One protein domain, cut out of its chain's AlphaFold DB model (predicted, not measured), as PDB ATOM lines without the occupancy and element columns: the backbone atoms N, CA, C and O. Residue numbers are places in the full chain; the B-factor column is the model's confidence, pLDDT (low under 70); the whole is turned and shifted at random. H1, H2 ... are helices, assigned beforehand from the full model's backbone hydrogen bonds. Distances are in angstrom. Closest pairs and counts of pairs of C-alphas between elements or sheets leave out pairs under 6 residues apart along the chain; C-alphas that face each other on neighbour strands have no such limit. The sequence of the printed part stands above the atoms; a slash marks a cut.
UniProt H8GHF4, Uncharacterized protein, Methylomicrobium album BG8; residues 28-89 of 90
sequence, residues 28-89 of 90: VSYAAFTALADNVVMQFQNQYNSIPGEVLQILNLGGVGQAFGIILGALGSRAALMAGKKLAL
ATOM      1  N   VAL A  28       5.807 -38.991 183.028       75.12
ATOM      2  CA  VAL A  28       6.530 -38.650 184.268       75.12
ATOM      3  C   VAL A  28       7.930 -39.272 184.291       75.12
ATOM      4  O   VAL A  28       8.893 -38.617 184.681       75.12
ATOM      5  N   SER A  29       8.074 -40.513 183.817       74.19
ATOM      6  CA  SER A  29       9.380 -41.188 183.753       74.19
ATOM      7  C   SER A  29      10.331 -40.539 182.741       74.19
ATOM      8  O   SER A  29      11.535 -40.468 182.991       74.19
ATOM      9  N   TYR A  30       9.808 -40.036 181.618       70.62
ATOM     10  CA  TYR A  30      10.603 -39.289 180.640       70.62
ATOM     11  C   TYR A  30      11.031 -37.921 181.188       70.62
ATOM     12  O   TYR A  30      12.209 -37.580 181.117       70.62
ATOM     13  N   ALA A  31      10.106 -37.188 181.818       76.06
ATOM     14  CA  ALA A  31      10.387 -35.900 182.452       76.06
ATOM     15  C   ALA A  31      11.414 -36.012 183.594       76.06
ATOM     16  O   ALA A  31      12.274 -35.149 183.759       76.06
ATOM     17  N   ALA A  32      11.374 -37.104 184.364       72.12
ATOM     18  CA  ALA A  32      12.386 -37.380 185.379       72.12
ATOM     19  C   ALA A  32      13.771 -37.612 184.753       72.12
ATOM     20  O   ALA A  32      14.774 -37.132 185.277       72.12
ATOM     21  N   PHE A  33      13.841 -38.303 183.613       75.38
ATOM     22  CA  PHE A  33      15.099 -38.523 182.898       75.38
ATOM     23  C   PHE A  33      15.694 -37.228 182.337       75.38
ATOM     24  O   PHE A  33      16.900 -37.016 182.463       75.38
ATOM     25  N   THR A  34      14.867 -36.353 181.758       77.19
ATOM     26  CA  THR A  34      15.323 -35.042 181.273       77.19
ATOM     27  C   THR A  34      15.788 -34.164 182.430       77.19
ATOM     28  O   THR A  34      16.888 -33.627 182.374       77.19
ATOM     29  N   ALA A  35      15.042 -34.130 183.540       82.19
ATOM     30  CA  ALA A  35      15.435 -33.382 184.734       82.19
ATOM     31  C   ALA A  35      16.770 -33.870 185.329       82.19
ATOM     32  O   ALA A  35      17.578 -33.063 185.790       82.19
ATOM     33  N   LEU A  36      17.034 -35.180 185.314       81.88
ATOM     34  CA  LEU A  36      18.323 -35.730 185.745       81.88
ATOM     35  C   LEU A  36      19.462 -35.331 184.800       81.88
ATOM     36  O   LEU A  36      20.543 -34.984 185.274       81.88
ATOM     37  N   ALA A  37      19.228 -35.349 183.486       81.12
ATOM     38  CA  ALA A  37      20.213 -34.898 182.506       81.12
ATOM     39  C   ALA A  37      20.557 -33.411 182.695       81.12
ATOM     40  O   ALA A  37      21.736 -33.058 182.747       81.12
ATOM     41  N   ASP A  38      19.546 -32.565 182.903       84.25
ATOM     42  CA  ASP A  38      19.728 -31.132 183.146       84.25
ATOM     43  C   ASP A  38      20.490 -30.864 184.451       84.25
ATOM     44  O   ASP A  38      21.388 -30.024 184.485       84.25
ATOM     45  N   ASN A  39      20.215 -31.628 185.514       85.44
ATOM     46  CA  ASN A  39      20.955 -31.526 186.776       85.44
ATOM     47  C   ASN A  39      22.443 -31.848 186.612       85.44
ATOM     48  O   ASN A  39      23.290 -31.168 187.193       85.44
ATOM     49  N   VAL A  40      22.772 -32.873 185.823       83.31
ATOM     50  CA  VAL A  40      24.167 -33.232 185.543       83.31
ATOM     51  C   VAL A  40      24.859 -32.088 184.807       83.31
ATOM     52  O   VAL A  40      25.911 -31.630 185.250       83.31
ATOM     53  N   VAL A  41      24.252 -31.572 183.735       85.50
ATOM     54  CA  VAL A  41      24.808 -30.450 182.962       85.50
ATOM     55  C   VAL A  41      24.992 -29.207 183.837       85.50
ATOM     56  O   VAL A  41      26.050 -28.582 183.793       85.50
ATOM     57  N   MET A  42      24.011 -28.888 184.681       86.38
ATOM     58  CA  MET A  42      24.066 -27.750 185.597       86.38
ATOM     59  C   MET A  42      25.222 -27.870 186.600       86.38
ATOM     60  O   MET A  42      25.945 -26.900 186.820       86.38
ATOM     61  N   GLN A  43      25.464 -29.055 187.172       84.69
ATOM     62  CA  GLN A  43      26.614 -29.251 188.061       84.69
ATOM     63  C   GLN A  43      27.954 -29.076 187.343       84.69
ATOM     64  O   GLN A  43      28.860 -28.443 187.889       84.69
ATOM     65  N   PHE A  44      28.076 -29.578 186.112       81.81
ATOM     66  CA  PHE A  44      29.281 -29.378 185.305       81.81
ATOM     67  C   PHE A  44      29.510 -27.903 184.966       81.81
ATOM     68  O   PHE A  44      30.633 -27.420 185.093       81.81
ATOM     69  N   GLN A  45      28.462 -27.167 184.596       84.12
ATOM     70  CA  GLN A  45      28.556 -25.729 184.331       84.12
ATOM     71  C   GLN A  45      28.956 -24.945 185.584       84.12
ATOM     72  O   GLN A  45      29.803 -24.062 185.501       84.12
ATOM     73  N   ASN A  46      28.417 -25.299 186.753       85.94
ATOM     74  CA  ASN A  46      28.777 -24.657 188.018       85.94
ATOM     75  C   ASN A  46      30.261 -24.851 188.364       85.94
ATOM     76  O   ASN A  46      30.925 -23.901 188.771       85.94
ATOM     77  N   GLN A  47      30.799 -26.057 188.161       83.12
ATOM     78  CA  GLN A  47      32.223 -26.329 188.374       83.12
ATOM     79  C   GLN A  47      33.097 -25.641 187.322       83.12
ATOM     80  O   GLN A  47      34.126 -25.066 187.668       83.12
ATOM     81  N   TYR A  48      32.676 -25.627 186.057       79.31
ATOM     82  CA  TYR A  48      33.399 -24.938 184.989       79.31
ATOM     83  C   TYR A  48      33.479 -23.429 185.248       79.31
ATOM     84  O   TYR A  48      34.558 -22.850 185.210       79.31
ATOM     85  N   ASN A  49      32.368 -22.804 185.633       82.56
ATOM     86  CA  ASN A  49      32.312 -21.372 185.934       82.56
ATOM     87  C   ASN A  49      32.987 -20.989 187.264       82.56
ATOM     88  O   ASN A  49      33.198 -19.806 187.514       82.56
ATOM     89  N   SER A  50      33.338 -21.962 188.113       83.94
ATOM     90  CA  SER A  50      34.099 -21.715 189.349       83.94
ATOM     91  C   SER A  50      35.597 -21.487 189.110       83.94
ATOM     92  O   SER A  50      36.314 -21.067 190.018       83.94
ATOM     93  N   ILE A  51      36.079 -21.752 187.892       82.94
ATOM     94  CA  ILE A  51      37.470 -21.528 187.499       82.94
ATOM     95  C   ILE A  51      37.698 -20.016 187.279       82.94
ATOM     96  O   ILE A  51      36.862 -19.361 186.653       82.94
ATOM     97  N   PRO A  52      38.822 -19.433 187.743       82.44
ATOM     98  CA  PRO A  52      39.157 -18.031 187.488       82.44
ATOM     99  C   PRO A  52      39.102 -17.669 185.994       82.44
ATOM    100  O   PRO A  52      39.602 -18.412 185.147       82.44
ATOM    101  N   GLY A  53      38.523 -16.508 185.667       77.75
ATOM    102  CA  GLY A  53      38.191 -16.112 184.289       77.75
ATOM    103  C   GLY A  53      39.367 -16.096 183.303       77.75
ATOM    104  O   GLY A  53      39.193 -16.452 182.139       77.75
ATOM    105  N   GLU A  54      40.572 -15.763 183.765       76.12
ATOM    106  CA  GLU A  54      41.788 -15.786 182.936       76.12
ATOM    107  C   GLU A  54      42.166 -17.214 182.511       76.12
ATOM    108  O   GLU A  54      42.505 -17.466 181.356       76.12
ATOM    109  N   VAL A  55      42.017 -18.181 183.419       75.94
ATOM    110  CA  VAL A  55      42.255 -19.602 183.136       75.94
ATOM    111  C   VAL A  55      41.165 -20.143 182.209       75.94
ATOM    112  O   VAL A  55      41.464 -20.882 181.274       75.94
ATOM    113  N   LEU A  56      39.912 -19.714 182.388       79.81
ATOM    114  CA  LEU A  56      38.809 -20.080 181.493       79.81
ATOM    115  C   LEU A  56      38.982 -19.572 180.062       79.81
ATOM    116  O   LEU A  56      38.590 -20.269 179.128       79.81
ATOM    117  N   GLN A  57      39.551 -18.383 179.861       79.06
ATOM    118  CA  GLN A  57      39.821 -17.871 178.516       79.06
ATOM    119  C   GLN A  57      40.883 -18.709 177.798       79.06
ATOM    120  O   GLN A  57      40.701 -19.051 176.629       79.06
ATOM    121  N   ILE A  58      41.939 -19.120 178.507       78.69
ATOM    122  CA  ILE A  58      42.981 -20.000 177.956       78.69
ATOM    123  C   ILE A  58      42.420 -21.403 177.673       78.69
ATOM    124  O   ILE A  58      42.662 -21.966 176.608       78.69
ATOM    125  N   LEU A  59      41.614 -21.956 178.584       77.56
ATOM    126  CA  LEU A  59      40.955 -23.253 178.394       77.56
ATOM    127  C   LEU A  59      39.954 -23.236 177.230       77.56
ATOM    128  O   LEU A  59      39.889 -24.199 176.465       77.56
ATOM    129  N   ASN A  60      39.194 -22.153 177.061       81.06
ATOM    130  CA  ASN A  60      38.287 -22.007 175.921       81.06
ATOM    131  C   ASN A  60      39.047 -21.867 174.596       81.06
ATOM    132  O   ASN A  60      38.625 -22.468 173.611       81.06
ATOM    133  N   LEU A  61      40.184 -21.161 174.569       82.44
ATOM    134  CA  LEU A  61      41.074 -21.134 173.399       82.44
ATOM    135  C   LEU A  61      41.632 -22.527 173.066       82.44
ATOM    136  O   LEU A  61      41.759 -22.872 171.895       82.44
ATOM    137  N   GLY A  62      41.905 -23.345 174.085       82.62
ATOM    138  CA  GLY A  62      42.291 -24.753 173.937       82.62
ATOM    139  C   GLY A  62      41.143 -25.707 173.581       82.62
ATOM    140  O   GLY A  62      41.366 -26.912 173.494       82.62
ATOM    141  N   GLY A  63      39.914 -25.211 173.401       80.44
ATOM    142  CA  GLY A  63      38.753 -26.028 173.034       80.44
ATOM    143  C   GLY A  63      38.194 -26.893 174.168       80.44
ATOM    144  O   GLY A  63      37.370 -27.775 173.924       80.44
ATOM    145  N   VAL A  64      38.592 -26.644 175.419       80.19
ATOM    146  CA  VAL A  64      38.173 -27.451 176.577       80.19
ATOM    147  C   VAL A  64      36.656 -27.380 176.793       80.19
ATOM    148  O   VAL A  64      36.025 -28.406 177.049       80.19
ATOM    149  N   GLY A  65      36.038 -26.213 176.585       79.38
ATOM    150  CA  GLY A  65      34.578 -26.069 176.628       79.38
ATOM    151  C   GLY A  65      33.852 -26.922 175.576       79.38
ATOM    152  O   GLY A  65      32.822 -27.533 175.864       79.38
ATOM    153  N   GLN A  66      34.421 -27.042 174.374       82.56
ATOM    154  CA  GLN A  66      33.886 -27.893 173.305       82.56
ATOM    155  C   GLN A  66      34.062 -29.382 173.613       82.56
ATOM    156  O   GLN A  66      33.131 -30.161 173.409       82.56
ATOM    157  N   ALA A  67      35.210 -29.780 174.169       81.00
ATOM    158  CA  ALA A  67      35.454 -31.156 174.593       81.00
ATOM    159  C   ALA A  67      34.447 -31.611 175.664       81.00
ATOM    160  O   ALA A  67      33.867 -32.694 175.552       81.00
ATOM    161  N   PHE A  68      34.165 -30.759 176.655       82.19
ATOM    162  CA  PHE A  68      33.134 -31.046 177.653       82.19
ATOM    163  C   PHE A  68      31.737 -31.139 177.034       82.19
ATOM    164  O   PHE A  68      30.996 -32.067 177.358       82.19
ATOM    165  N   GLY A  69      31.395 -30.257 176.092       82.69
ATOM    166  CA  GLY A  69      30.133 -30.337 175.349       82.69
ATOM    167  C   GLY A  69      29.952 -31.668 174.609       82.69
ATOM    168  O   GLY A  69      28.875 -32.260 174.666       82.69
ATOM    169  N   ILE A  70      31.011 -32.189 173.979       86.12
ATOM    170  CA  ILE A  70      30.983 -33.485 173.281       86.12
ATOM    171  C   ILE A  70      30.771 -34.640 174.267       86.12
ATOM    172  O   ILE A  70      29.946 -35.518 174.014       86.12
ATOM    173  N   ILE A  71      31.469 -34.638 175.406       86.12
ATOM    174  CA  ILE A  71      31.342 -35.693 176.425       86.12
ATOM    175  C   ILE A  71      29.937 -35.692 177.039       86.12
ATOM    176  O   ILE A  71      29.311 -36.748 177.160       86.12
ATOM    177  N   LEU A  72      29.416 -34.514 177.390       84.25
ATOM    178  CA  LEU A  72      28.067 -34.370 177.940       84.25
ATOM    179  C   LEU A  72      26.998 -34.738 176.904       84.25
ATOM    180  O   LEU A  72      26.051 -35.452 177.234       84.25
ATOM    181  N   GLY A  73      27.185 -34.348 175.641       81.44
ATOM    182  CA  GLY A  73      26.317 -34.749 174.533       81.44
ATOM    183  C   GLY A  73      26.321 -36.262 174.294       81.44
ATOM    184  O   GLY A  73      25.261 -36.859 174.092       81.44
ATOM    185  N   ALA A  74      27.484 -36.913 174.393       83.12
ATOM    186  CA  ALA A  74      27.612 -38.365 174.282       83.12
ATOM    187  C   ALA A  74      26.936 -39.098 175.454       83.12
ATOM    188  O   ALA A  74      26.238 -40.093 175.240       83.12
ATOM    189  N   LEU A  75      27.083 -38.594 176.684       82.50
ATOM    190  CA  LEU A  75      26.398 -39.133 177.864       82.50
ATOM    191  C   LEU A  75      24.876 -38.981 177.756       82.50
ATOM    192  O   LEU A  75      24.158 -39.956 177.989       82.50
ATOM    193  N   GLY A  76      24.392 -37.807 177.340       82.94
ATOM    194  CA  GLY A  76      22.971 -37.555 177.097       82.94
ATOM    195  C   GLY A  76      22.400 -38.467 176.011       82.94
ATOM    196  O   GLY A  76      21.378 -39.119 176.217       82.94
ATOM    197  N   SER A  77      23.116 -38.617 174.894       82.06
ATOM    198  CA  SER A  77      22.722 -39.503 173.787       82.06
ATOM    199  C   SER A  77      22.682 -40.976 174.208       82.06
ATOM    200  O   SER A  77      21.743 -41.703 173.878       82.06
ATOM    201  N   ARG A  78      23.663 -41.431 174.997       79.44
ATOM    202  CA  ARG A  78      23.685 -42.792 175.556       79.44
ATOM    203  C   ARG A  78      22.523 -43.020 176.525       79.44
ATOM    204  O   ARG A  78      21.899 -44.081 176.483       79.44
ATOM    205  N   ALA A  79      22.230 -42.051 177.391       77.38
ATOM    206  CA  ALA A  79      21.103 -42.120 178.317       77.38
ATOM    207  C   ALA A  79      19.763 -42.192 177.564       77.38
ATOM    208  O   ALA A  79      18.939 -43.056 177.873       77.38
ATOM    209  N   ALA A  80      19.595 -41.377 176.519       76.81
ATOM    210  CA  ALA A  80      18.423 -41.396 175.648       76.81
ATOM    211  C   ALA A  80      18.241 -42.754 174.943       76.81
ATOM    212  O   ALA A  80      17.144 -43.313 174.951       76.81
ATOM    213  N   LEU A  81      19.319 -43.345 174.414       78.75
ATOM    214  CA  LEU A  81      19.282 -44.672 173.787       78.75
ATOM    215  C   LEU A  81      18.917 -45.791 174.779       78.75
ATOM    216  O   LEU A  81      18.166 -46.702 174.430       78.75
ATOM    217  N   MET A  82      19.399 -45.730 176.025       76.56
ATOM    218  CA  MET A  82      19.027 -46.701 177.066       76.56
ATOM    219  C   MET A  82      17.559 -46.568 177.492       76.56
ATOM    220  O   MET A  82      16.894 -47.586 177.706       76.56
ATOM    221  N   ALA A  83      17.044 -45.339 177.584       69.19
ATOM    222  CA  ALA A  83      15.632 -45.081 177.859       69.19
ATOM    223  C   ALA A  83      14.739 -45.593 176.714       69.19
ATOM    224  O   ALA A  83      13.778 -46.324 176.963       69.19
ATOM    225  N   GLY A  84      15.115 -45.315 175.460       67.31
ATOM    226  CA  GLY A  84      14.418 -45.815 174.272       67.31
ATOM    227  C   GLY A  84      14.402 -47.344 174.188       67.31
ATOM    228  O   GLY A  84      13.354 -47.939 173.943       67.31
ATOM    229  N   LYS A  85      15.524 -48.011 174.495       58.56
ATOM    230  CA  LYS A  85      15.609 -49.483 174.491       58.56
ATOM    231  C   LYS A  85      14.682 -50.138 175.522       58.56
ATOM    232  O   LYS A  85      14.172 -51.224 175.267       58.56
ATOM    233  N   LYS A  86      14.437 -49.498 176.671       54.84
ATOM    234  CA  LYS A  86      13.488 -50.001 177.684       54.84
ATOM    235  C   LYS A  86      12.021 -49.793 177.296       54.84
ATOM    236  O   LYS A  86      11.184 -50.569 177.745       54.84
ATOM    237  N   LEU A  87      11.722 -48.786 176.475       55.22
ATOM    238  CA  LEU A  87      10.381 -48.531 175.934       55.22
ATOM    239  C   LEU A  87      10.044 -49.434 174.740       55.22
ATOM    240  O   LEU A  87       8.900 -49.844 174.613       55.22
ATOM    241  N   ALA A  88      11.030 -49.797 173.913       49.91
ATOM    242  CA  ALA A  88      10.834 -50.679 172.756       49.91
ATOM    243  C   ALA A  88      10.752 -52.186 173.098       49.91
ATOM    244  O   ALA A  88      10.452 -52.991 172.223       49.91
ATOM    245  N   LEU A  89      11.051 -52.582 174.344       46.22
ATOM    246  CA  LEU A  89      11.070 -53.980 174.810       46.22
ATOM    247  C   LEU A  89       9.825 -54.388 175.632       46.22
ATOM    248  O   LEU A  89       9.861 -55.423 176.299       46.22
TER     249      LEU A  89
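Overview. This is residues 28 to 89 of the 90 residues of an uncharacterized protein of Methylomicrobium album BG8 (UniProt H8GHF4). Picture a long, narrow U made of helices: the longest helix, H3, and the nearly as long H1 run side by side in opposite directions as the two arms, and the short helix H2 bridges them crosswise at one end, while the other end, with the first and last printed residues, is open. The arms stand close along a shallow tilt, but few of their C-alphas come near each other and the packing is loose. The printed part has 62 residues with three named helices, in the order H1, H2, H3 along the chain, and no named strand; the class is all helix. The whole is loose, with a radius of gyration of the C-alphas of 14.9 A, and its outline is a rod whose C-alphas span 49 by 19 by 9 A.

Along the chain. Start with the longest helix, H3, residues 64 to 87. Find C-alpha 64 at (38.173, -27.451, 176.577); from there H3 runs 34.9 A to C-alpha 87 at (10.381, -48.531, 175.934). Then go to C-alpha 28 at (6.530, -38.650, 184.268), where H1 begins; it holds residues 28 to 49 and is 31.1 A from first to last C-alpha. H2 holds residues 53 to 61, between H1 and H3 along the chain.

Arrangement. Look first at H3 and H1: they are close but not clearly touching, and their closest C-alphas, those of Gly 76 and Ala 37, are 6.6 A apart. Their lines stand at a shallow tilt of 13 degrees, and they run opposite ways, with their centres 11.6 A apart. Now take H2 and H3: they are close but not clearly touching, and the closest C-alphas of the two are those of Leu 59 and Gly 65, 7.2 A apart. The lines of H2 and H3 are about perpendicular, only just, at 72 degrees. H2 is also close to H1 but not clearly touching, with the C-alphas of Asn 49 and Leu 56 the closest at 8.0 A. H1 and H2 run opposite ways at a steep tilt of 69 degrees, only just short of about perpendicular. In the backbones of H1, H2 and H3, every O i to N i+4 pair is within hydrogen-bond range.

Size, cuts and confidence. The two C-alphas farthest apart are those of Glu 54 and Leu 89, at 49.7 A, whereas those of the first and last printed residues, Val 28 and Leu 89, are 18.6 A apart. The printed part has no cut. The links from H1 to H2, with 3 residues, and from H2 to H3, with 2 residues, are both tight. Check the B-factor column: the mean pLDDT of the printed part is 78.1, and residues 83 to 89, of which 83 to 87 belong to H3, are under 70.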